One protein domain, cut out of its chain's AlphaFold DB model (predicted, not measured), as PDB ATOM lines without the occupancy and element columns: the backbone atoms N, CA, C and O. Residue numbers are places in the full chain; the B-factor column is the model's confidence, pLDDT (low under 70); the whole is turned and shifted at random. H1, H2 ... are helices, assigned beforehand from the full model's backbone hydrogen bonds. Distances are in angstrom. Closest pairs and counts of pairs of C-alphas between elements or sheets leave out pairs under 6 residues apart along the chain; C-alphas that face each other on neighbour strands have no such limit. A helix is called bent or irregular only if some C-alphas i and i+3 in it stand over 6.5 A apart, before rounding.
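What this domain is: This is residues 109 to 295 of the 295 residues of the protein "Hypothetical protein" of Meloidogyne enterolobii (UniProt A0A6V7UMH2). The 50-residue helix H3 makes the long axis of a rod; H2b and H4a fold back along parts of it, and H1 crosses it near residue 211. H4b runs away from H3, and H5 folds back from H4b's end, with residues 282 to 295 sticking out. The printed part has 187 residues with five named helices, H1 to H5 in order, and no named strand: all helix. It is only just loose, close to extended, with a radius of gyration of the C-alphas of 23.7 A and spans of 82 by 38 by 36 A.

Where its parts are: H3, residues 173 to 222, runs 73.5 A from C-alpha 173 at (301.796, 199.036, 309.569). H1 is residues 110 to 130, 29.8 A. H2, residues 137 to 160, and H4, residues 231 to 272, were each assigned as one helix by their hydrogen bonds but are bent: C-alphas 144 and 147 are 7.8 A apart, C-alphas 250 and 253 7.5 A. Their arms are H2a, 137 to 144; H2b, 147 to 160; H4a, 231 to 250; and H4b, 253 to 272, itself irregular, with C-alphas 256 and 259 6.8 A apart. H5, residues 277 to 294, ends at (312.228, 236.280, 274.393).

How they stand to each other: H3 forms hairpins with H2b, at 21 degrees, closest C-alphas Thr 197 and Ala 152, 5.1 A, and with H4a, at 24 degrees, Ser 201 and Thr 250, 4.8 A. H1 touches H3 about perpendicular, 75 degrees, with residues 110 to 118 alone; the closest C-alphas, Leu 114 and Ala 211, are 4.3 A apart. H1 also touches H2a, Phe 121 to Ala 140, 5.3 A between C-alphas. H4b touches H2b with residues 253 to 257 alone, C-alphas Pro 253 and Cys 153 5.6 A apart. H5 and H4b only just touch, only at the corner, with 3 pairs of C-alphas within 8 A, the closest Ser 277 and Leu 270, 6.2 A. In H1, H2a, H3 and H5 every O i to N i+4 pair is within hydrogen-bond range; in H4a 15 of 16, in H4b 14 of 16, in H2b 4 of 10, beside 8 of 11 O i to N i+3 pairs.

The domain as a whole: The C-alphas farthest apart, Ser 170 and Lys 224, are 81.9 A apart. The printed part has no cut; the link H2 to H3 is long. Residues 156 to 171 and 224 to 228 have pLDDT under 70.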
ATOM      1  N   SER A 109     293.910 205.095 256.632       89.50
ATOM      2  CA  SER A 109     294.028 205.446 255.214       89.50
ATOM      3  C   SER A 109     293.369 206.789 254.882       89.50
ATOM      4  O   SER A 109     292.260 207.108 255.331       89.50
ATOM      5  N   SER A 110     294.033 207.577 254.035       89.06
ATOM      6  CA  SER A 110     293.560 208.901 253.623       89.06
ATOM      7  C   SER A 110     292.260 208.837 252.825       89.06
ATOM      8  O   SER A 110     291.423 209.711 252.996       89.06
ATOM      9  N   ASN A 111     292.031 207.798 252.015       89.88
ATOM     10  CA  ASN A 111     290.837 207.689 251.166       89.88
ATOM     11  C   ASN A 111     289.545 207.588 252.000       89.88
ATOM     12  O   ASN A 111     288.568 208.295 251.750       89.88
ATOM     13  N   VAL A 112     289.559 206.754 253.045       91.81
ATOM     14  CA  VAL A 112     288.410 206.578 253.949       91.81
ATOM     15  C   VAL A 112     288.150 207.857 254.745       91.81
ATOM     16  O   VAL A 112     287.018 208.343 254.802       91.81
ATOM     17  N   ASN A 113     289.203 208.434 255.331       94.12
ATOM     18  CA  ASN A 113     289.077 209.636 256.154       94.12
ATOM     19  C   ASN A 113     288.729 210.881 255.316       94.12
ATOM     20  O   ASN A 113     287.948 211.712 255.778       94.12
ATOM     21  N   LEU A 114     289.212 210.974 254.071       94.81
ATOM     22  CA  LEU A 114     288.837 212.006 253.101       94.81
ATOM     23  C   LEU A 114     287.337 211.977 252.823       94.81
ATOM     24  O   LEU A 114     286.678 212.997 252.989       94.81
ATOM     25  N   LYS A 115     286.785 210.819 252.433       94.56
ATOM     26  CA  LYS A 115     285.349 210.693 252.129       94.56
ATOM     27  C   LYS A 115     284.485 211.098 253.320       94.56
ATOM     28  O   LYS A 115     283.489 211.796 253.154       94.56
ATOM     29  N   ARG A 116     284.890 210.694 254.528       93.19
ATOM     30  CA  ARG A 116     284.188 211.058 255.763       93.19
ATOM     31  C   ARG A 116     284.247 212.561 256.041       93.19
ATOM     32  O   ARG A 116     283.219 213.146 256.367       93.19
ATOM     33  N   LEU A 117     285.424 213.179 255.928       94.88
ATOM     34  CA  LEU A 117     285.576 214.621 256.130       94.88
ATOM     35  C   LEU A 117     284.813 215.416 255.067       94.88
ATOM     36  O   LEU A 117     284.166 216.403 255.390       94.88
ATOM     37  N   GLU A 118     284.853 214.969 253.815       93.88
ATOM     38  CA  GLU A 118     284.140 215.598 252.709       93.88
ATOM     39  C   GLU A 118     282.624 215.555 252.910       93.88
ATOM     40  O   GLU A 118     281.958 216.564 252.695       93.88
ATOM     41  N   HIS A 119     282.084 214.426 253.370       94.25
ATOM     42  CA  HIS A 119     280.667 214.317 253.703       94.25
ATOM     43  C   HIS A 119     280.261 215.342 254.774       94.25
ATOM     44  O   HIS A 119     279.355 216.137 254.538       94.25
ATOM     45  N   ILE A 120     281.003 215.405 255.887       93.44
ATOM     46  CA  ILE A 120     280.765 216.376 256.970       93.44
ATOM     47  C   ILE A 120     280.902 217.819 256.464       93.44
ATOM     48  O   ILE A 120     280.121 218.691 256.829       93.44
ATOM     49  N   PHE A 121     281.892 218.091 255.615       94.00
ATOM     50  CA  PHE A 121     282.100 219.428 255.067       94.00
ATOM     51  C   PHE A 121     280.993 219.834 254.086       94.00
ATOM     52  O   PHE A 121     280.640 221.006 254.010       94.00
ATOM     53  N   ASN A 122     280.420 218.886 253.344       92.69
ATOM     54  CA  ASN A 122     279.280 219.161 252.476       92.69
ATOM     55  C   ASN A 122     278.003 219.411 253.289       92.69
ATOM     56  O   ASN A 122     277.288 220.356 252.970       92.69
ATOM     57  N   GLU A 123     277.757 218.659 254.370       91.94
ATOM     58  CA  GLU A 123     276.681 218.972 255.330       91.94
ATOM     59  C   GLU A 123     276.805 220.411 255.854       91.94
ATOM     60  O   GLU A 123     275.837 221.170 255.834       91.94
ATOM     61  N   GLU A 124     278.018 220.807 256.251       91.56
ATOM     62  CA  GLU A 124     278.307 222.156 256.744       91.56
ATOM     63  C   GLU A 124     278.060 223.232 255.681       91.56
ATOM     64  O   GLU A 124     277.526 224.295 255.995       91.56
ATOM     65  N   LYS A 125     278.406 222.968 254.413       89.81
ATOM     66  CA  LYS A 125     278.098 223.880 253.301       89.81
ATOM     67  C   LYS A 125     276.601 224.064 253.131       89.81
ATOM     68  O   LYS A 125     276.155 225.202 253.050       89.81
ATOM     69  N   HIS A 126     275.836 222.975 253.099       89.06
ATOM     70  CA  HIS A 126     274.384 223.048 252.942       89.06
ATOM     71  C   HIS A 126     273.729 223.814 254.099       89.06
ATOM     72  O   HIS A 126     272.907 224.698 253.853       89.06
ATOM     73  N   GLY A 127     274.148 223.543 255.340       86.56
ATOM     74  CA  GLY A 127     273.687 224.281 256.518       86.56
ATOM     75  C   GLY A 127     274.063 225.763 256.458       86.56
ATOM     76  O   GLY A 127     273.201 226.629 256.565       86.56
ATOM     77  N   SER A 128     275.334 226.069 256.197       86.69
ATOM     78  CA  SER A 128     275.834 227.447 256.115       86.69
ATOM     79  C   SER A 128     275.142 228.256 255.014       86.69
ATOM     80  O   SER A 128     274.788 229.409 255.243       86.69
ATOM     81  N   THR A 129     274.881 227.659 253.845       85.19
ATOM     82  CA  THR A 129     274.120 228.307 252.765       85.19
ATOM     83  C   THR A 129     272.682 228.608 253.185       85.19
ATOM     84  O   THR A 129     272.200 229.702 252.908       85.19
ATOM     85  N   SER A 130     272.020 227.699 253.909       83.19
ATOM     86  CA  SER A 130     270.678 227.946 254.456       83.19
ATOM     87  C   SER A 130     270.648 229.078 255.491       83.19
ATOM     88  O   SER A 130     269.615 229.721 255.647       83.19
ATOM     89  N   LEU A 131     271.757 229.313 256.199       84.56
ATOM     90  CA  LEU A 131     271.910 230.382 257.191       84.56
ATOM     91  C   LEU A 131     272.548 231.668 256.628       84.56
ATOM     92  O   LEU A 131     272.773 232.613 257.382       84.56
ATOM     93  N   GLY A 132     272.875 231.721 255.331       82.25
ATOM     94  CA  GLY A 132     273.562 232.864 254.715       82.25
ATOM     95  C   GLY A 132     275.004 233.084 255.204       82.25
ATOM     96  O   GLY A 132     275.552 234.175 255.050       82.25
ATOM     97  N   GLN A 133     275.634 232.070 255.802       86.81
ATOM     98  CA  GLN A 133     276.988 232.137 256.355       86.81
ATOM     99  C   GLN A 133     278.030 231.516 255.414       86.81
ATOM    100  O   GLN A 133     277.724 230.717 254.526       86.81
ATOM    101  N   LYS A 134     279.302 231.881 255.613       84.19
ATOM    102  CA  LYS A 134     280.424 231.289 254.873       84.19
ATOM    103  C   LYS A 134     280.765 229.914 255.467       84.19
ATOM    104  O   LYS A 134     280.988 229.840 256.673       84.19
ATOM    105  N   PRO A 135     280.876 228.849 254.652       86.62
ATOM    106  CA  PRO A 135     281.197 227.518 255.157       86.62
ATOM    107  C   PRO A 135     282.607 227.471 255.757       86.62
ATOM    108  O   PRO A 135     283.570 227.923 255.134       86.62
ATOM    109  N   SER A 136     282.738 226.883 256.950       89.69
ATOM    110  CA  SER A 136     284.008 226.796 257.680       89.69
ATOM    111  C   SER A 136     284.575 225.377 257.683       89.69
ATOM    112  O   SER A 136     283.995 224.449 258.248       89.69
ATOM    113  N   LEU A 137     285.767 225.202 257.099       88.81
ATOM    114  CA  LEU A 137     286.494 223.929 257.163       88.81
ATOM    115  C   LEU A 137     286.901 223.589 258.604       88.81
ATOM    116  O   LEU A 137     286.846 222.427 259.003       88.81
ATOM    117  N   THR A 138     287.274 224.594 259.398       87.62
ATOM    118  CA  THR A 138     287.682 224.414 260.796       87.62
ATOM    119  C   THR A 138     286.556 223.808 261.626       87.62
ATOM    120  O   THR A 138     286.799 222.911 262.430       87.62
ATOM    121  N   PHE A 139     285.315 224.238 261.390       86.94
ATOM    122  CA  PHE A 139     284.155 223.686 262.080       86.94
ATOM    123  C   PHE A 139     283.887 222.227 261.678       86.94
ATOM    124  O   PHE A 139     283.694 221.369 262.542       86.94
ATOM    125  N   ALA A 140     283.980 221.907 260.382       91.00
ATOM    126  CA  ALA A 140     283.860 220.531 259.900       91.00
ATOM    127  C   ALA A 140     284.948 219.607 260.488       91.00
ATOM    128  O   ALA A 140     284.655 218.493 260.931       91.00
ATOM    129  N   VAL A 141     286.195 220.083 260.566       91.25
ATOM    130  CA  VAL A 141     287.309 219.361 261.201       91.25
ATOM    131  C   VAL A 141     287.076 219.193 262.703       91.25
ATOM    132  O   VAL A 141     287.281 218.101 263.235       91.25
ATOM    133  N   PHE A 142     286.586 220.224 263.395       91.06
ATOM    134  CA  PHE A 142     286.238 220.123 264.812       91.06
ATOM    135  C   PHE A 142     285.154 219.060 265.048       91.06
ATOM    136  O   PHE A 142     285.307 218.188 265.906       91.06
ATOM    137  N   ARG A 143     284.099 219.047 264.225       89.31
ATOM    138  CA  ARG A 143     283.040 218.023 264.260       89.31
ATOM    139  C   ARG A 143     283.584 216.616 263.991       89.31
ATOM    140  O   ARG A 143     283.117 215.667 264.624       89.31
ATOM    141  N   PHE A 144     284.590 216.478 263.125       88.25
ATOM    142  CA  PHE A 144     285.278 215.209 262.859       88.25
ATOM    143  C   PHE A 144     286.036 214.677 264.091       88.25
ATOM    144  O   PHE A 144     285.987 213.475 264.363       88.25
ATOM    145  N   ILE A 145     286.681 215.551 264.877       90.94
ATOM    146  CA  ILE A 145     287.481 215.150 266.052       90.94
ATOM    147  C   ILE A 145     286.704 215.145 267.383       90.94
ATOM    148  O   ILE A 145     287.154 214.499 268.331       90.94
ATOM    149  N   ARG A 146     285.533 215.806 267.471       88.81
ATOM    150  CA  ARG A 146     284.829 216.132 268.734       88.81
ATOM    151  C   ARG A 146     284.690 214.970 269.717       88.81
ATOM    152  O   ARG A 146     284.937 215.128 270.906       88.81
ATOM    153  N   PHE A 147     284.292 213.795 269.231       86.00
ATOM    154  CA  PHE A 147     283.980 212.657 270.096       86.00
ATOM    155  C   PHE A 147     285.253 212.098 270.731       86.00
ATOM    156  O   PHE A 147     285.285 211.768 271.910       86.00
ATOM    157  N   ARG A 148     286.338 212.059 269.958       85.25
ATOM    158  CA  ARG A 148     287.641 211.575 270.423       85.25
ATOM    159  C   ARG A 148     288.299 212.569 271.362       85.25
ATOM    160  O   ARG A 148     288.906 212.156 272.342       85.25
ATOM    161  N   LEU A 149     288.118 213.857 271.082       83.31
ATOM    162  CA  LEU A 149     288.548 214.944 271.948       83.31
ATOM    163  C   LEU A 149     287.837 214.880 273.304       83.31
ATOM    164  O   LEU A 149     288.493 214.927 274.336       83.31
ATOM    165  N   PHE A 150     286.520 214.662 273.307       85.81
ATOM    166  CA  PHE A 150     285.753 214.459 274.535       85.81
ATOM    167  C   PHE A 150     286.254 213.249 275.338       85.81
ATOM    168  O   PHE A 150     286.519 213.383 276.529       85.81
ATOM    169  N   LEU A 151     286.464 212.094 274.691       82.62
ATOM    170  CA  LEU A 151     287.020 210.902 275.350       82.62
ATOM    171  C   LEU A 151     288.421 211.157 275.934       82.62
ATOM    172  O   LEU A 151     288.717 210.698 277.036       82.62
ATOM    173  N   ALA A 152     289.278 211.875 275.206       80.62
ATOM    174  CA  ALA A 152     290.618 212.232 275.665       80.62
ATOM    175  C   ALA A 152     290.567 213.161 276.891       80.62
ATOM    176  O   ALA A 152     291.288 212.929 277.859       80.62
ATOM    177  N   CYS A 153     289.681 214.163 276.887       80.12
ATOM    178  CA  CYS A 153     289.499 215.094 278.002       80.12
ATOM    179  C   CYS A 153     288.859 214.432 279.233       80.12
ATOM    180  O   CYS A 153     289.298 214.680 280.353       80.12
ATOM    181  N   ALA A 154     287.862 213.560 279.047       78.62
ATOM    182  CA  ALA A 154     287.167 212.886 280.147       78.62
ATOM    183  C   ALA A 154     288.126 212.074 281.035       78.62
ATOM    184  O   ALA A 154     287.978 212.062 282.256       78.62
ATOM    185  N   ARG A 155     289.164 211.465 280.442       75.69
ATOM    186  CA  ARG A 155     290.181 210.707 281.189       75.69
ATOM    187  C   ARG A 155     291.076 211.567 282.081       75.69
ATOM    188  O   ARG A 155     291.694 211.023 282.984       75.69
ATOM    189  N   PHE A 156     291.126 212.886 281.881       69.62
ATOM    190  CA  PHE A 156     291.866 213.777 282.779       69.62
ATOM    191  C   PHE A 156     291.109 214.122 284.064       69.62
ATOM    192  O   PHE A 156     291.730 214.380 285.092       69.62
ATOM    193  N   ILE A 157     289.774 214.113 284.031       66.38
ATOM    194  CA  ILE A 157     288.938 214.528 285.168       66.38
ATOM    195  C   ILE A 157     289.038 213.515 286.319       66.38
ATOM    196  O   ILE A 157     289.048 213.897 287.488       66.38
ATOM    197  N   THR A 158     289.217 212.231 286.004       64.50
ATOM    198  CA  THR A 158     289.374 211.160 286.999       64.50
ATOM    199  C   THR A 158     290.654 211.276 287.838       64.50
ATOM    200  O   THR A 158     290.764 210.605 288.859       64.50
ATOM    201  N   PHE A 159     291.611 212.137 287.464       61.09
ATOM    202  CA  PHE A 159     292.879 212.310 288.190       61.09
ATOM    203  C   PHE A 159     292.800 213.212 289.427       61.09
ATOM    204  O   PHE A 159     293.732 213.215 290.230       61.09
ATOM    205  N   PHE A 160     291.715 213.969 289.612       58.31
ATOM    206  CA  PHE A 160     291.574 214.887 290.751       58.31
ATOM    207  C   PHE A 160     291.075 214.219 292.039       58.31
ATOM    208  O   PHE A 160     291.056 214.853 293.095       58.31
ATOM    209  N   VAL A 161     290.704 212.939 291.987       59.06
ATOM    210  CA  VAL A 161     290.241 212.189 293.158       59.06
ATOM    211  C   VAL A 161     291.454 211.677 293.937       59.06
ATOM    212  O   VAL A 161     291.937 210.571 293.710       59.06
ATOM    213  N   LYS A 162     291.979 212.493 294.857       58.44
ATOM    214  CA  LYS A 162     292.937 212.024 295.871       58.44
ATOM    215  C   LYS A 162     292.185 211.556 297.122       58.44
ATOM    216  O   LYS A 162     291.275 212.264 297.557       58.44
ATOM    217  N   PRO A 163     292.571 210.428 297.745       56.25
ATOM    218  CA  PRO A 163     292.042 210.056 299.052       56.25
ATOM    219  C   PRO A 163     292.496 211.094 300.090       56.25
ATOM    220  O   PRO A 163     293.683 211.255 300.356       56.25
ATOM    221  N   THR A 164     291.544 211.849 300.636       56.62
ATOM    222  CA  THR A 164     291.769 213.050 301.462       56.62
ATOM    223  C   THR A 164     291.836 212.797 302.967       56.62
ATOM    224  O   THR A 164     291.740 213.743 303.745       56.62
ATOM    225  N   ARG A 165     291.990 211.558 303.436       59.00
ATOM    226  CA  ARG A 165     291.920 211.286 304.879       59.00
ATOM    227  C   ARG A 165     292.920 210.234 305.311       59.00
ATOM    228  O   ARG A 165     292.592 209.061 305.218       59.00
ATOM    229  N   LEU A 166     294.076 210.663 305.826       58.88
ATOM    230  CA  LEU A 166     294.925 209.843 306.689       58.88
ATOM    231  C   LEU A 166     295.790 210.677 307.626       58.88
ATOM    232  O   LEU A 166     296.744 211.305 307.181       58.88
ATOM    233  N   LEU A 167     295.445 210.653 308.909       59.06
ATOM    234  CA  LEU A 167     296.280 210.165 310.012       59.06
ATOM    235  C   LEU A 167     295.512 210.508 311.299       59.06
ATOM    236  O   LEU A 167     295.699 211.578 311.870       59.06
ATOM    237  N   ASP A 168     294.642 209.610 311.757       61.50
ATOM    238  CA  ASP A 168     294.442 209.526 313.205       61.50
ATOM    239  C   ASP A 168     295.729 208.892 313.745       61.50
ATOM    240  O   ASP A 168     296.201 207.897 313.192       61.50
ATOM    241  N   GLY A 169     296.358 209.527 314.736       63.09
ATOM    242  CA  GLY A 169     297.764 209.355 315.140       63.09
ATOM    243  C   GLY A 169     298.228 207.964 315.610       63.09
ATOM    244  O   GLY A 169     299.289 207.869 316.219       63.09
ATOM    245  N   SER A 170     297.488 206.886 315.340       67.75
ATOM    246  CA  SER A 170     297.910 205.506 315.584       67.75
ATOM    247  C   SER A 170     298.627 204.922 314.359       67.75
ATOM    248  O   SER A 170     298.021 204.712 313.304       67.75
ATOM    249  N   ILE A 171     299.921 204.631 314.494       69.06
ATOM    250  CA  ILE A 171     300.734 204.024 313.433       69.06
ATOM    251  C   ILE A 171     300.350 202.544 313.291       69.06
ATOM    252  O   ILE A 171     300.735 201.713 314.106       69.06
ATOM    253  N   ASN A 172     299.606 202.211 312.233       81.44
ATOM    254  CA  ASN A 172     299.268 200.834 311.866       81.44
ATOM    255  C   ASN A 172     300.023 200.427 310.590       81.44
ATOM    256  O   ASN A 172     299.726 200.922 309.500       81.44
ATOM    257  N   TYR A 173     300.979 199.498 310.704       82.56
ATOM    258  CA  TYR A 173     301.796 199.036 309.569       82.56
ATOM    259  C   TYR A 173     300.956 198.422 308.438       82.56
ATOM    260  O   TYR A 173     301.193 198.728 307.269       82.56
ATOM    261  N   SER A 174     299.923 197.633 308.763       83.88
ATOM    262  CA  SER A 174     299.010 197.047 307.765       83.88
ATOM    263  C   SER A 174     298.271 198.114 306.951       83.88
ATOM    264  O   SER A 174     298.116 197.985 305.738       83.88
ATOM    265  N   THR A 175     297.880 199.209 307.604       82.50
ATOM    266  CA  THR A 175     297.253 200.367 306.962       82.50
ATOM    267  C   THR A 175     298.237 201.070 306.023       82.50
ATOM    268  O   THR A 175     297.881 201.400 304.894       82.50
ATOM    269  N   GLY A 176     299.499 201.225 306.437       83.75
ATOM    270  CA  GLY A 176     300.560 201.779 305.589       83.75
ATOM    271  C   GLY A 176     300.801 200.967 304.312       83.75
ATOM    272  O   GLY A 176     300.874 201.542 303.226       83.75
ATOM    273  N   VAL A 177     300.852 199.632 304.415       88.38
ATOM    274  CA  VAL A 177     301.008 198.733 303.255       88.38
ATOM    275  C   VAL A 177     299.813 198.837 302.302       88.38
ATOM    276  O   VAL A 177     300.009 198.929 301.089       88.38
ATOM    277  N   TYR A 178     298.584 198.894 302.831       86.75
ATOM    278  CA  TYR A 178     297.383 199.107 302.018       86.75
ATOM    279  C   TYR A 178     297.459 200.416 301.220       86.75
ATOM    280  O   TYR A 178     297.193 200.421 300.018       86.75
ATOM    281  N   PHE A 179     297.882 201.515 301.849       83.50
ATOM    282  CA  PHE A 179     298.016 202.794 301.151       83.50
ATOM    283  C   PHE A 179     299.130 202.810 300.119       83.50
ATOM    284  O   PHE A 179     298.924 203.353 299.034       83.50
ATOM    285  N   ALA A 180     300.270 202.184 300.409       87.62
ATOM    286  CA  ALA A 180     301.341 202.040 299.433       87.62
ATOM    287  C   ALA A 180     300.857 201.284 298.183       87.62
ATOM    288  O   ALA A 180     301.064 201.751 297.061       87.62
ATOM    289  N   LEU A 181     300.139 200.167 298.365       89.12
ATOM    290  CA  LEU A 181     299.569 199.397 297.258       89.12
ATOM    291  C   LEU A 181     298.480 200.182 296.508       89.12
ATOM    292  O   LEU A 181     298.451 200.173 295.279       89.12
ATOM    293  N   ALA A 182     297.609 200.896 297.223       86.00
ATOM    294  CA  ALA A 182     296.564 201.714 296.615       86.00
ATOM    295  C   ALA A 182     297.151 202.846 295.758       86.00
ATOM    296  O   ALA A 182     296.724 203.033 294.619       86.00
ATOM    297  N   ILE A 183     298.166 203.562 296.259       86.12
ATOM    298  CA  ILE A 183     298.875 204.603 295.502       86.12
ATOM    299  C   ILE A 183     299.545 203.997 294.266       86.12
ATOM    300  O   ILE A 183     299.442 204.568 293.183       86.12
ATOM    301  N   PHE A 184     300.173 202.825 294.397       88.81
ATOM    302  CA  PHE A 184     300.795 202.127 293.273       88.81
ATOM    303  C   PHE A 184     299.785 201.779 292.169       88.81
ATOM    304  O   PHE A 184     300.014 202.089 291.000       88.81
ATOM    305  N   VAL A 185     298.637 201.195 292.527       89.38
ATOM    306  CA  VAL A 185     297.576 200.854 291.564       89.38
ATOM    307  C   VAL A 185     297.003 202.109 290.906       89.38
ATOM    308  O   VAL A 185     296.841 202.143 289.685       89.38
ATOM    309  N   VAL A 186     296.730 203.157 291.690       86.38
ATOM    310  CA  VAL A 186     296.232 204.437 291.167       86.38
ATOM    311  C   VAL A 186     297.235 205.060 290.196       86.38
ATOM    312  O   VAL A 186     296.825 205.531 289.137       86.38
ATOM    313  N   GLU A 187     298.534 205.021 290.496       87.69
ATOM    314  CA  GLU A 187     299.558 205.580 289.610       87.69
ATOM    315  C   GLU A 187     299.698 204.765 288.316       87.69
ATOM    316  O   GLU A 187     299.811 205.353 287.241       87.69
ATOM    317  N   ILE A 188     299.587 203.431 288.362       90.25
ATOM    318  CA  ILE A 188     299.548 202.602 287.145       90.25
ATOM    319  C   ILE A 188     298.356 202.986 286.269       90.25
ATOM    320  O   ILE A 188     298.517 203.236 285.072       90.25
ATOM    321  N   LEU A 189     297.156 203.064 286.852       87.88
ATOM    322  CA  LEU A 189     295.955 203.475 286.123       87.88
ATOM    323  C   LEU A 189     296.109 204.890 285.561       87.88
ATOM    324  O   LEU A 189     295.677 205.155 284.437       87.88
ATOM    325  N   ARG A 190     296.779 205.779 286.304       85.81
ATOM    326  CA  ARG A 190     297.088 207.138 285.864       85.81
ATOM    327  C   ARG A 190     297.977 207.155 284.634       85.81
ATOM    328  O   ARG A 190     297.632 207.807 283.650       85.81
ATOM    329  N   VAL A 191     299.078 206.411 284.664       89.69
ATOM    330  CA  VAL A 191     300.007 206.306 283.537       89.69
ATOM    331  C   VAL A 191     299.317 205.676 282.326       89.69
ATOM    332  O   VAL A 191     299.417 206.218 281.228       89.69
ATOM    333  N   LEU A 192     298.547 204.598 282.503       89.56
ATOM    334  CA  LEU A 192     297.800 203.964 281.408       89.56
ATOM    335  C   LEU A 192     296.777 204.917 280.782       89.56
ATOM    336  O   LEU A 192     296.703 205.032 279.559       89.56
ATOM    337  N   ALA A 193     296.013 205.639 281.601       87.19
ATOM    338  CA  ALA A 193     295.078 206.638 281.110       87.19
ATOM    339  C   ALA A 193     295.809 207.799 280.419       87.19
ATOM    340  O   ALA A 193     295.347 208.275 279.390       87.19
ATOM    341  N   TYR A 194     296.968 208.238 280.903       88.06
ATOM    342  CA  TYR A 194     297.748 209.267 280.218       88.06
ATOM    343  C   TYR A 194     298.250 208.787 278.847       88.06
ATOM    344  O   TYR A 194     297.994 209.438 277.830       88.06
ATOM    345  N   SER A 195     298.867 207.605 278.781       91.31
ATOM    346  CA  SER A 195     299.353 207.001 277.532       91.31
ATOM    347  C   SER A 195     298.226 206.779 276.528       91.31
ATOM    348  O   SER A 195     298.356 207.100 275.347       91.31
ATOM    349  N   ALA A 196     297.066 206.327 277.003       90.06
ATOM    350  CA  ALA A 196     295.894 206.144 276.168       90.06
ATOM    351  C   ALA A 196     295.401 207.471 275.566       90.06
ATOM    352  O   ALA A 196     294.799 207.459 274.491       90.06
ATOM    353  N   THR A 197     295.585 208.616 276.241       90.25
ATOM    354  CA  THR A 197     295.211 209.942 275.708       90.25
ATOM    355  C   THR A 197     296.128 210.300 274.549       90.25
ATOM    356  O   THR A 197     295.649 210.663 273.479       90.25
ATOM    357  N   TRP A 198     297.435 210.118 274.711       91.25
ATOM    358  CA  TRP A 198     298.381 210.358 273.626       91.25
ATOM    359  C   TRP A 198     298.150 209.423 272.440       91.25
ATOM    360  O   TRP A 198     298.091 209.891 271.307       91.25
ATOM    361  N   ALA A 199     297.909 208.132 272.679       91.94
ATOM    362  CA  ALA A 199     297.624 207.168 271.618       91.94
ATOM    363  C   ALA A 199     296.406 207.573 270.763       91.94
ATOM    364  O   ALA A 199     296.470 207.545 269.528       91.94
ATOM    365  N   ILE A 200     295.300 207.997 271.396       91.00
ATOM    366  CA  ILE A 200     294.112 208.461 270.661       91.00
ATOM    367  C   ILE A 200     294.359 209.804 269.962       91.00
ATOM    368  O   ILE A 200     293.914 209.972 268.822       91.00
ATOM    369  N   SER A 201     295.078 210.733 270.598       93.38
ATOM    370  CA  SER A 201     295.424 212.034 270.017       93.38
ATOM    371  C   SER A 201     296.282 211.879 268.769       93.38
ATOM    372  O   SER A 201     295.908 212.400 267.720       93.38
ATOM    373  N   TYR A 202     297.353 211.082 268.833       93.62
ATOM    374  CA  TYR A 202     298.231 210.823 267.693       93.62
ATOM    375  C   TYR A 202     297.476 210.185 266.528       93.62
ATOM    376  O   TYR A 202     297.513 210.710 265.417       93.62
ATOM    377  N   ARG A 203     296.710 209.106 266.759       92.06
ATOM    378  CA  ARG A 203     295.906 208.500 265.680       92.06
ATOM    379  C   ARG A 203     294.889 209.486 265.098       92.06
ATOM    380  O   ARG A 203     294.642 209.478 263.894       92.06
ATOM    381  N   THR A 204     294.275 210.329 265.928       94.25
ATOM    382  CA  THR A 204     293.309 211.334 265.457       94.25
ATOM    383  C   THR A 204     293.994 212.405 264.614       94.25
ATOM    384  O   THR A 204     293.486 212.741 263.547       94.25
ATOM    385  N   ALA A 205     295.172 212.873 265.023       95.12
ATOM    386  CA  ALA A 205     295.974 213.826 264.270       95.12
ATOM    387  C   ALA A 205     296.419 213.270 262.911       95.12
ATOM    388  O   ALA A 205     296.268 213.960 261.905       95.12
ATOM    389  N   ILE A 206     296.869 212.009 262.851       94.25
ATOM    390  CA  ILE A 206     297.231 211.333 261.589       94.25
ATOM    391  C   ILE A 206     296.038 211.317 260.627       94.25
ATOM    392  O   ILE A 206     296.164 211.742 259.476       94.25
ATOM    393  N   ARG A 207     294.861 210.884 261.100       94.50
ATOM    394  CA  ARG A 207     293.640 210.812 260.274       94.50
ATOM    395  C   ARG A 207     293.188 212.183 259.791       94.50
ATOM    396  O   ARG A 207     292.859 212.331 258.617       94.50
ATOM    397  N   THR A 208     293.181 213.178 260.677       94.75
ATOM    398  CA  THR A 208     292.773 214.546 260.339       94.75
ATOM    399  C   THR A 208     293.743 215.179 259.347       94.75
ATOM    400  O   THR A 208     293.298 215.684 258.319       94.75
ATOM    401  N   ARG A 209     295.060 215.087 259.588       94.94
ATOM    402  CA  ARG A 209     296.095 215.562 258.656       94.94
ATOM    403  C   ARG A 209     295.923 214.914 257.286       94.94
ATOM    404  O   ARG A 209     295.857 215.623 256.287       94.94
ATOM    405  N   GLY A 210     295.810 213.586 257.237       94.25
ATOM    406  CA  GLY A 210     295.643 212.843 255.988       94.25
ATOM    407  C   GLY A 210     294.380 213.243 255.222       94.25
ATOM    408  O   GLY A 210     294.437 213.438 254.011       94.25
ATOM    409  N   ALA A 211     293.254 213.420 255.919       95.12
ATOM    410  CA  ALA A 211     291.990 213.826 255.308       95.12
ATOM    411  C   ALA A 211     292.026 215.262 254.766       95.12
ATOM    412  O   ALA A 211     291.618 215.491 253.629       95.12
ATOM    413  N   VAL A 212     292.531 216.220 255.553       94.50
ATOM    414  CA  VAL A 212     292.616 217.633 255.148       94.50
ATOM    415  C   VAL A 212     293.567 217.796 253.966       94.50
ATOM    416  O   VAL A 212     293.230 218.469 252.994       94.50
ATOM    417  N   LEU A 213     294.723 217.129 254.004       93.75
ATOM    418  CA  LEU A 213     295.711 217.195 252.932       93.75
ATOM    419  C   LEU A 213     295.196 216.560 251.633       93.75
ATOM    420  O   LEU A 213     295.390 217.106 250.549       93.75
ATOM    421  N   ALA A 214     294.481 215.437 251.739       93.44
ATOM    422  CA  ALA A 214     293.853 214.795 250.589       93.44
ATOM    423  C   ALA A 214     292.701 215.642 250.008       93.44
ATOM    424  O   ALA A 214     292.531 215.701 248.789       93.44
ATOM    425  N   LEU A 215     291.942 216.341 250.859       92.62
ATOM    426  CA  LEU A 215     290.886 217.261 250.432       92.62
ATOM    427  C   LEU A 215     291.474 218.470 249.700       92.62
ATOM    428  O   LEU A 215     290.968 218.858 248.645       92.62
ATOM    429  N   LEU A 216     292.569 219.025 250.222       91.06
ATOM    430  CA  LEU A 216     293.322 220.091 249.573       91.06
ATOM    431  C   LEU A 216     293.831 219.634 248.201       91.06
ATOM    432  O   LEU A 216     293.584 220.311 247.208       91.06
ATOM    433  N   TYR A 217     294.456 218.457 248.125       90.56
ATOM    434  CA  TYR A 217     294.950 217.896 246.867       90.56
ATOM    435  C   TYR A 217     293.842 217.739 245.817       90.56
ATOM    436  O   TYR A 217     293.982 218.199 244.686       90.56
ATOM    437  N   ARG A 218     292.694 217.170 246.201       89.81
ATOM    438  CA  ARG A 218     291.535 217.031 245.309       89.81
ATOM    439  C   ARG A 218     290.987 218.384 244.849       89.81
ATOM    440  O   ARG A 218     290.588 218.522 243.696       89.81
ATOM    441  N   THR A 219     290.979 219.378 245.734       87.06
ATOM    442  CA  THR A 219     290.537 220.739 245.403       87.06
ATOM    443  C   THR A 219     291.483 221.406 244.403       87.06
ATOM    444  O   THR A 219     291.019 222.056 243.470       87.06
ATOM    445  N   LEU A 220     292.794 221.196 244.548       87.75
ATOM    446  CA  LEU A 220     293.804 221.699 243.614       87.75
ATOM    447  C   LEU A 220     293.681 221.055 242.229       87.75
ATOM    448  O   LEU A 220     293.716 221.766 241.231       87.75
ATOM    449  N   LEU A 221     293.463 219.737 242.159       86.44
ATOM    450  CA  LEU A 221     293.249 219.038 240.886       86.44
ATOM    451  C   LEU A 221     291.988 219.505 240.142       86.44
ATOM    452  O   LEU A 221     291.951 219.468 238.915       86.44
ATOM    453  N   GLY A 222     290.946 219.918 240.870       80.75
ATOM    454  CA  GLY A 222     289.698 220.423 240.292       80.75
ATOM    455  C   GLY A 222     289.708 221.917 239.946       80.75
ATOM    456  O   GLY A 222     288.752 222.408 239.341       80.75
ATOM    457  N   ALA A 223     290.746 222.663 240.333       81.19
ATOM    458  CA  ALA A 223     290.812 224.101 240.117       81.19
ATOM    459  C   ALA A 223     291.131 224.419 238.645       81.19
ATOM    460  O   ALA A 223     292.203 224.102 238.140       81.19
ATOM    461  N   LYS A 224     290.211 225.111 237.955       69.00
ATOM    462  CA  LYS A 224     290.358 225.496 236.533       69.00
ATOM    463  C   LYS A 224     291.496 226.496 236.269       69.00
ATOM    464  O   LYS A 224     291.878 226.694 235.123       69.00
ATOM    465  N   SER A 225     292.008 227.156 237.309       62.84
ATOM    466  CA  SER A 225     293.112 228.109 237.219       62.84
ATOM    467  C   SER A 225     293.797 228.238 238.582       62.84
ATOM    468  O   SER A 225     293.205 228.757 239.525       62.84
ATOM    469  N   MET A 226     295.046 227.777 238.697       61.25
ATOM    470  CA  MET A 226     295.900 227.984 239.882       61.25
ATOM    471  C   MET A 226     296.738 229.269 239.770       61.25
ATOM    472  O   MET A 226     297.804 229.379 240.364       61.25
ATOM    473  N   ARG A 227     296.278 230.256 238.990       54.72
ATOM    474  CA  ARG A 227     297.076 231.405 238.522       54.72
ATOM    475  C   ARG A 227     297.588 232.347 239.628       54.72
ATOM    476  O   ARG A 227     298.328 233.271 239.323       54.72
ATOM    477  N   VAL A 228     297.210 232.119 240.889       59.62
ATOM    478  CA  VAL A 228     297.574 232.962 242.041       59.62
ATOM    479  C   VAL A 228     298.678 232.349 242.917       59.62
ATOM    480  O   VAL A 228     299.346 233.099 243.617       59.62
ATOM    481  N   LYS A 229     298.918 231.026 242.884       72.06
ATOM    482  CA  LYS A 229     299.920 230.372 243.754       72.06
ATOM    483  C   LYS A 229     300.960 229.596 242.955       72.06
ATOM    484  O   LYS A 229     300.614 228.823 242.065       72.06
ATOM    485  N   SER A 230     302.233 229.769 243.308       82.75
ATOM    486  CA  SER A 230     303.345 229.019 242.709       82.75
ATOM    487  C   SER A 230     303.312 227.547 243.134       82.75
ATOM    488  O   SER A 230     302.933 227.232 244.263       82.75
ATOM    489  N   SER A 231     303.782 226.634 242.279       83.38
ATOM    490  CA  SER A 231     303.952 225.214 242.630       83.38
ATOM    491  C   SER A 231     304.801 225.030 243.894       83.38
ATOM    492  O   SER A 231     304.496 224.175 244.723       83.38
ATOM    493  N   ALA A 232     305.820 225.876 244.089       86.19
ATOM    494  CA  ALA A 232     306.646 225.873 245.297       86.19
ATOM    495  C   ALA A 232     305.855 226.297 246.548       86.19
ATOM    496  O   ALA A 232     306.026 225.722 247.621       86.19
ATOM    497  N   GLU A 233     304.941 227.259 246.407       85.62
ATOM    498  CA  GLU A 233     304.077 227.714 247.500       85.62
ATOM    499  C   GLU A 233     303.084 226.620 247.911       85.62
ATOM    500  O   GLU A 233     302.867 226.388 249.098       85.62
ATOM    501  N   VAL A 234     302.524 225.893 246.939       87.00
ATOM    502  CA  VAL A 234     301.652 224.741 247.208       87.00
ATOM    503  C   VAL A 234     302.413 223.657 247.971       87.00
ATOM    504  O   VAL A 234     301.915 223.167 248.980       87.00
ATOM    505  N   ILE A 235     303.633 223.313 247.554       87.94
ATOM    506  CA  ILE A 235     304.460 222.328 248.268       87.94
ATOM    507  C   ILE A 235     304.752 222.797 249.700       87.94
ATOM    508  O   ILE A 235     304.607 222.012 250.640       87.94
ATOM    509  N   ASN A 236     305.088 224.078 249.883       89.94
ATOM    510  CA  ASN A 236     305.327 224.651 251.206       89.94
ATOM    511  C   ASN A 236     304.087 224.549 252.109       89.94
ATOM    512  O   ASN A 236     304.204 224.182 253.276       89.94
ATOM    513  N   ILE A 237     302.887 224.783 251.566       87.88
ATOM    514  CA  ILE A 237     301.628 224.591 252.298       87.88
ATOM    515  C   ILE A 237     301.481 223.130 252.746       87.88
ATOM    516  O   ILE A 237     301.174 222.878 253.906       87.88
ATOM    517  N   PHE A 238     301.735 222.152 251.871       88.81
ATOM    518  CA  PHE A 238     301.617 220.733 252.235       88.81
ATOM    519  C   PHE A 238     302.609 220.323 253.333       88.81
ATOM    520  O   PHE A 238     302.241 219.571 254.241       88.81
ATOM    521  N   ALA A 239     303.846 220.814 253.256       88.00
ATOM    522  CA  ALA A 239     304.894 220.504 254.221       88.00
ATOM    523  C   ALA A 239     304.639 221.180 255.580       88.00
ATOM    524  O   ALA A 239     304.571 220.498 256.604       88.00
ATOM    525  N   ASN A 240     304.447 222.500 255.584       90.81
ATOM    526  CA  ASN A 240     304.328 223.295 256.803       90.81
ATOM    527  C   ASN A 240     302.947 223.156 257.459       90.81
ATOM    528  O   ASN A 240     302.843 222.822 258.639       90.81
ATOM    529  N   GLU A 241     301.864 223.349 256.701       90.06
ATOM    530  CA  GLU A 241     300.510 223.300 257.269       90.06
ATOM    531  C   GLU A 241     300.128 221.880 257.683       90.06
ATOM    532  O   GLU A 241     299.440 221.689 258.683       90.06
ATOM    533  N   GLY A 242     300.629 220.862 256.974       90.88
ATOM    534  CA  GLY A 242     300.425 219.465 257.352       90.88
ATOM    535  C   GLY A 242     300.963 219.147 258.750       90.88
ATOM    536  O   GLY A 242     300.295 218.448 259.516       90.88
ATOM    537  N   GLN A 243     302.141 219.677 259.094       93.31
ATOM    538  CA  GLN A 243     302.725 219.501 260.421       93.31
ATOM    539  C   GLN A 243     301.976 220.321 261.475       93.31
ATOM    540  O   GLN A 243     301.571 219.773 262.497       93.31
ATOM    541  N   ARG A 244     301.668 221.592 261.186       93.62
ATOM    542  CA  ARG A 244     300.899 222.456 262.099       93.62
ATOM    543  C   ARG A 244     299.528 221.870 262.445       93.62
ATOM    544  O   ARG A 244     299.121 221.914 263.602       93.62
ATOM    545  N   ILE A 245     298.826 221.278 261.473       93.94
ATOM    546  CA  ILE A 245     297.550 220.577 261.698       93.94
ATOM    547  C   ILE A 245     297.746 219.370 262.618       93.94
ATOM    548  O   ILE A 245     296.933 219.138 263.513       93.94
ATOM    549  N   PHE A 246     298.807 218.591 262.399       95.00
ATOM    550  CA  PHE A 246     299.111 217.439 263.240       95.00
ATOM    551  C   PHE A 246     299.362 217.855 264.689       95.00
ATOM    552  O   PHE A 246     298.749 217.286 265.594       95.00
ATOM    553  N   ASP A 247     300.190 218.874 264.904       95.25
ATOM    554  CA  ASP A 247     300.505 219.373 266.241       95.25
ATOM    555  C   ASP A 247     299.248 219.945 266.911       95.25
ATOM    556  O   ASP A 247     298.911 219.559 268.032       95.25
ATOM    557  N   ALA A 248     298.471 220.765 266.196       93.81
ATOM    558  CA  ALA A 248     297.239 221.354 266.718       93.81
ATOM    559  C   ALA A 248     296.230 220.292 267.188       93.81
ATOM    560  O   ALA A 248     295.657 220.416 268.270       93.81
ATOM    561  N   VAL A 249     296.020 219.226 266.408       94.19
ATOM    562  CA  VAL A 249     295.084 218.147 266.771       94.19
ATOM    563  C   VAL A 249     295.649 217.267 267.888       94.19
ATOM    564  O   VAL A 249     294.895 216.834 268.759       94.19
ATOM    565  N   THR A 250     296.961 217.021 267.893       94.69
ATOM    566  CA  THR A 250     297.625 216.203 268.917       94.69
ATOM    567  C   THR A 250     297.527 216.860 270.296       94.69
ATOM    568  O   THR A 250     297.178 216.193 271.272       94.69
ATOM    569  N   PHE A 251     297.779 218.170 270.375       93.38
ATOM    570  CA  PHE A 251     297.768 218.925 271.630       93.38
ATOM    571  C   PHE A 251     296.391 219.497 272.003       93.38
ATOM    572  O   PHE A 251     296.239 220.030 273.102       93.38
ATOM    573  N   ALA A 252     295.362 219.350 271.160       92.12
ATOM    574  CA  ALA A 252     294.020 219.872 271.431       92.12
ATOM    575  C   ALA A 252     293.448 219.479 272.813       92.12
ATOM    576  O   ALA A 252     292.931 220.367 273.496       92.12
ATOM    577  N   PRO A 253     293.555 218.218 273.294       89.81
ATOM    578  CA  PRO A 253     293.065 217.876 274.629       89.81
ATOM    579  C   PRO A 253     293.798 218.633 275.739       89.81
ATOM    580  O   PRO A 253     293.162 219.056 276.698       89.81
ATOM    581  N   LEU A 254     295.115 218.837 275.594       88.06
ATOM    582  CA  LEU A 254     295.945 219.561 276.560       88.06
ATOM    583  C   LEU A 254     295.536 221.037 276.638       88.06
ATOM    584  O   LEU A 254     295.387 221.576 277.728       88.06
ATOM    585  N   VAL A 255     295.312 221.671 275.484       90.56
ATOM    586  CA  VAL A 255     294.885 223.076 275.405       90.56
ATOM    587  C   VAL A 255     293.512 223.271 276.048       90.56
ATOM    588  O   VAL A 255     293.299 224.259 276.744       90.56
ATOM    589  N   ILE A 256     292.593 222.318 275.861       88.81
ATOM    590  CA  ILE A 256     291.255 222.388 276.456       88.81
ATOM    591  C   ILE A 256     291.309 222.138 277.959       88.81
ATOM    592  O   ILE A 256     290.698 222.889 278.709       88.81
ATOM    593  N   ILE A 257     292.013 221.097 278.412       86.69
ATOM    594  CA  ILE A 257     292.025 220.707 279.828       86.69
ATOM    595  C   ILE A 257     292.930 221.597 280.688       86.69
ATOM    596  O   ILE A 257     292.667 221.767 281.877       86.69
ATOM    597  N   GLY A 258     293.979 222.178 280.097       88.12
ATOM    598  CA  GLY A 258     294.994 222.979 280.782       88.12
ATOM    599  C   GLY A 258     294.405 224.080 281.668       88.12
ATOM    600  O   GLY A 258     294.706 224.096 282.861       88.12
ATOM    601  N   PRO A 259     293.507 224.944 281.157       89.56
ATOM    602  CA  PRO A 259     292.840 225.962 281.963       89.56
ATOM    603  C   PRO A 259     292.047 225.392 283.145       89.56
ATOM    604  O   PRO A 259     292.148 225.914 284.251       89.56
ATOM    605  N   PHE A 260     291.307 224.293 282.959       87.62
ATOM    606  CA  PHE A 260     290.544 223.668 284.050       87.62
ATOM    607  C   PHE A 260     291.463 223.110 285.138       87.62
ATOM    608  O   PHE A 260     291.181 223.266 286.325       87.62
ATOM    609  N   VAL A 261     292.581 222.501 284.737       86.00
ATOM    610  CA  VAL A 261     293.598 221.990 285.664       86.00
ATOM    611  C   VAL A 261     294.255 223.135 286.432       86.00
ATOM    612  O   VAL A 261     294.422 223.024 287.644       86.00
ATOM    613  N   LEU A 262     294.579 224.242 285.759       87.56
ATOM    614  CA  LEU A 262     295.152 225.430 286.395       87.56
ATOM    615  C   LEU A 262     294.186 226.065 287.397       87.56
ATOM    616  O   LEU A 262     294.586 226.348 288.523       87.56
ATOM    617  N   ILE A 263     292.916 226.239 287.027       89.00
ATOM    618  CA  ILE A 263     291.889 226.802 287.914       89.00
ATOM    619  C   ILE A 263     291.662 225.884 289.120       89.00
ATOM    620  O   ILE A 263     291.688 226.346 290.259       89.00
ATOM    621  N   GLY A 264     291.493 224.577 288.895       87.56
ATOM    622  CA  GLY A 264     291.326 223.600 289.974       87.56
ATOM    623  C   GLY A 264     292.537 223.552 290.910       87.56
ATOM    624  O   GLY A 264     292.379 223.537 292.131       87.56
ATOM    625  N   GLY A 265     293.747 223.601 290.345       86.56
ATOM    626  CA  GLY A 265     294.998 223.682 291.094       86.56
ATOM    627  C   GLY A 265     295.107 224.962 291.923       86.56
ATOM    628  O   GLY A 265     295.475 224.891 293.092       86.56
ATOM    629  N   LEU A 266     294.722 226.111 291.364       89.88
ATOM    630  CA  LEU A 266     294.717 227.394 292.066       89.88
ATOM    631  C   LEU A 266     293.738 227.391 293.246       89.88
ATOM    632  O   LEU A 266     294.106 227.792 294.348       89.88
ATOM    633  N   ILE A 267     292.517 226.886 293.042       90.25
ATOM    634  CA  ILE A 267     291.514 226.751 294.110       90.25
ATOM    635  C   ILE A 267     292.046 225.842 295.223       90.25
ATOM    636  O   ILE A 267     291.944 226.185 296.400       90.25
ATOM    637  N   TYR A 268     292.635 224.700 294.864       87.44
ATOM    638  CA  TYR A 268     293.222 223.777 295.833       87.44
ATOM    639  C   TYR A 268     294.360 224.431 296.630       87.44
ATOM    640  O   TYR A 268     294.396 224.330 297.856       87.44
ATOM    641  N   LEU A 269     295.250 225.156 295.952       88.50
ATOM    642  CA  LEU A 269     296.391 225.818 296.577       88.50
ATOM    643  C   LEU A 269     295.950 226.925 297.546       88.50
ATOM    644  O   LEU A 269     296.454 226.997 298.666       88.50
ATOM    645  N   LEU A 270     294.944 227.716 297.160       90.75
ATOM    646  CA  LEU A 270     294.321 228.725 298.019       90.75
ATOM    647  C   LEU A 270     293.673 228.109 299.264       90.75
ATOM    648  O   LEU A 270     293.717 228.712 300.330       90.75
ATOM    649  N   ARG A 271     293.085 226.912 299.152       88.88
ATOM    650  CA  ARG A 271     292.464 226.215 300.291       88.88
ATOM    651  C   ARG A 271     293.477 225.637 301.275       88.88
ATOM    652  O   ARG A 271     293.182 225.611 302.463       88.88
ATOM    653  N   VAL A 272     294.621 225.150 300.795       87.25
ATOM    654  CA  VAL A 272     295.634 224.491 301.640       87.25
ATOM    655  C   VAL A 272     296.618 225.494 302.243       87.25
ATOM    656  O   VAL A 272     296.917 225.413 303.428       87.25
ATOM    657  N   ILE A 273     297.127 226.427 301.434       89.06
ATOM    658  CA  ILE A 273     298.207 227.356 301.820       89.06
ATOM    659  C   ILE A 273     297.657 228.746 302.173       89.06
ATOM    660  O   ILE A 273     298.278 229.489 302.929       89.06
ATOM    661  N   GLY A 274     296.491 229.120 301.639       88.94
ATOM    662  CA  GLY A 274     295.928 230.460 301.792       88.94
ATOM    663  C   GLY A 274     296.414 231.457 300.727       88.94
ATOM    664  O   GLY A 274     297.038 231.067 299.732       88.94
ATOM    665  N   PRO A 275     296.138 232.764 300.905       89.75
ATOM    666  CA  PRO A 275     296.380 233.801 299.893       89.75
ATOM    667  C   PRO A 275     297.846 233.977 299.472       89.75
ATOM    668  O   PRO A 275     298.106 234.412 298.353       89.75
ATOM    669  N   LEU A 276     298.807 233.591 300.321       89.81
ATOM    670  CA  LEU A 276     300.244 233.654 300.007       89.81
ATOM    671  C   LEU A 276     300.628 232.812 298.781       89.81
ATOM    672  O   LEU A 276     301.606 233.114 298.100       89.81
ATOM    673  N   SER A 277     299.827 231.798 298.446       89.81
ATOM    674  CA  SER A 277     300.010 230.998 297.234       89.81
ATOM    675  C   SER A 277     299.931 231.807 295.930       89.81
ATOM    676  O   SER A 277     300.565 231.431 294.942       89.81
ATOM    677  N   LEU A 278     299.223 232.944 295.926       90.00
ATOM    678  CA  LEU A 278     299.094 233.812 294.751       90.00
ATOM    679  C   LEU A 278     300.424 234.440 294.336       90.00
ATOM    680  O   LEU A 278     300.640 234.659 293.148       90.00
ATOM    681  N   LEU A 279     301.335 234.680 295.286       92.25
ATOM    682  CA  LEU A 279     302.651 235.242 294.980       92.25
ATOM    683  C   LEU A 279     303.464 234.276 294.106       92.25
ATOM    684  O   LEU A 279     304.017 234.682 293.086       92.25
ATOM    685  N   GLY A 280     303.461 232.982 294.442       89.50
ATOM    686  CA  GLY A 280     304.124 231.948 293.640       89.50
ATOM    687  C   GLY A 280     303.506 231.784 292.248       89.50
ATOM    688  O   GLY A 280     304.226 231.674 291.255       89.50
ATOM    689  N   VAL A 281     302.173 231.836 292.153       90.50
ATOM    690  CA  VAL A 281     301.457 231.794 290.865       90.50
ATOM    691  C   VAL A 281     301.787 233.024 290.011       90.50
ATOM    692  O   VAL A 281     302.006 232.887 288.809       90.50
ATOM    693  N   GLY A 282     301.896 234.207 290.620       90.75
ATOM    694  CA  GLY A 282     302.294 235.440 289.942       90.75
ATOM    695  C   GLY A 282     303.695 235.356 289.333       90.75
ATOM    696  O   GLY A 282     303.873 235.681 288.161       90.75
ATOM    697  N   VAL A 283     304.673 234.836 290.086       93.56
ATOM    698  CA  VAL A 283     306.037 234.603 289.576       93.56
ATOM    699  C   VAL A 283     306.027 233.605 288.417       93.56
ATOM    700  O   VAL A 283     306.676 233.833 287.398       93.56
ATOM    701  N   PHE A 284     305.260 232.518 288.529       90.25
ATOM    702  CA  PHE A 284     305.144 231.526 287.461       90.25
ATOM    703  C   PHE A 284     304.577 232.127 286.164       90.25
ATOM    704  O   PHE A 284     305.131 231.901 285.088       90.25
ATOM    705  N   LEU A 285     303.518 232.940 286.257       90.88
ATOM    706  CA  LEU A 285     302.944 233.632 285.100       90.88
ATOM    707  C   LEU A 285     303.917 234.647 284.497       90.88
ATOM    708  O   LEU A 285     304.064 234.690 283.277       90.88
ATOM    709  N   PHE A 286     304.627 235.416 285.329       93.69
ATOM    710  CA  PHE A 286     305.655 236.343 284.860       93.69
ATOM    711  C   PHE A 286     306.737 235.624 284.047       93.69
ATOM    712  O   PHE A 286     307.087 236.072 282.961       93.69
ATOM    713  N   LEU A 287     307.217 234.471 284.521       92.88
ATOM    714  CA  LEU A 287     308.220 233.682 283.801       92.88
ATOM    715  C   LEU A 287     307.703 233.142 282.463       92.88
ATOM    716  O   LEU A 287     308.467 233.088 281.500       92.88
ATOM    717  N   ILE A 288     306.426 232.758 282.378       90.94
ATOM    718  CA  ILE A 288     305.810 232.347 281.107       90.94
ATOM    719  C   ILE A 288     305.775 233.522 280.130       90.94
ATOM    720  O   ILE A 288     306.209 233.376 278.988       90.94
ATOM    721  N   LEU A 289     305.303 234.687 280.580       92.12
ATOM    722  CA  LEU A 289     305.239 235.893 279.750       92.12
ATOM    723  C   LEU A 289     306.633 236.338 279.299       92.12
ATOM    724  O   LEU A 289     306.831 236.667 278.134       92.12
ATOM    725  N   TYR A 290     307.614 236.278 280.198       94.31
ATOM    726  CA  TYR A 290     309.004 236.597 279.896       94.31
ATOM    727  C   TYR A 290     309.601 235.651 278.847       94.31
ATOM    728  O   TYR A 290     310.218 236.106 277.887       94.31
ATOM    729  N   ARG A 291     309.373 234.336 278.975       92.69
ATOM    730  CA  ARG A 291     309.796 233.367 277.951       92.69
ATOM    731  C   ARG A 291     309.143 233.636 276.601       92.69
ATOM    732  O   ARG A 291     309.817 233.517 275.589       92.69
ATOM    733  N   GLN A 292     307.862 233.997 276.587       90.56
ATOM    734  CA  GLN A 292     307.146 234.309 275.352       90.56
ATOM    735  C   GLN A 292     307.642 235.601 274.690       90.56
ATOM    736  O   GLN A 292     307.568 235.713 273.475       90.56
ATOM    737  N   PHE A 293     308.129 236.564 275.473       91.50
ATOM    738  CA  PHE A 293     308.726 237.797 274.961       91.50
ATOM    739  C   PHE A 293     310.123 237.577 274.358       91.50
ATOM    740  O   PHE A 293     310.508 238.284 273.434       91.50
ATOM    741  N   LEU A 294     310.889 236.616 274.887       91.62
ATOM    742  CA  LEU A 294     312.228 236.280 274.393       91.62
ATOM    743  C   LEU A 294     312.241 235.394 273.137       91.62
ATOM    744  O   LEU A 294     313.279 235.318 272.482       91.62
ATOM    745  N   ALA A 295     311.151 234.671 272.873       80.31
ATOM    746  CA  ALA A 295     311.014 233.736 271.756       80.31
ATOM    747  C   ALA A 295     310.492 234.435 270.496       80.31
ATOM    748  O   ALA A 295     311.016 234.117 269.406       80.31
TER     749      ALA A 295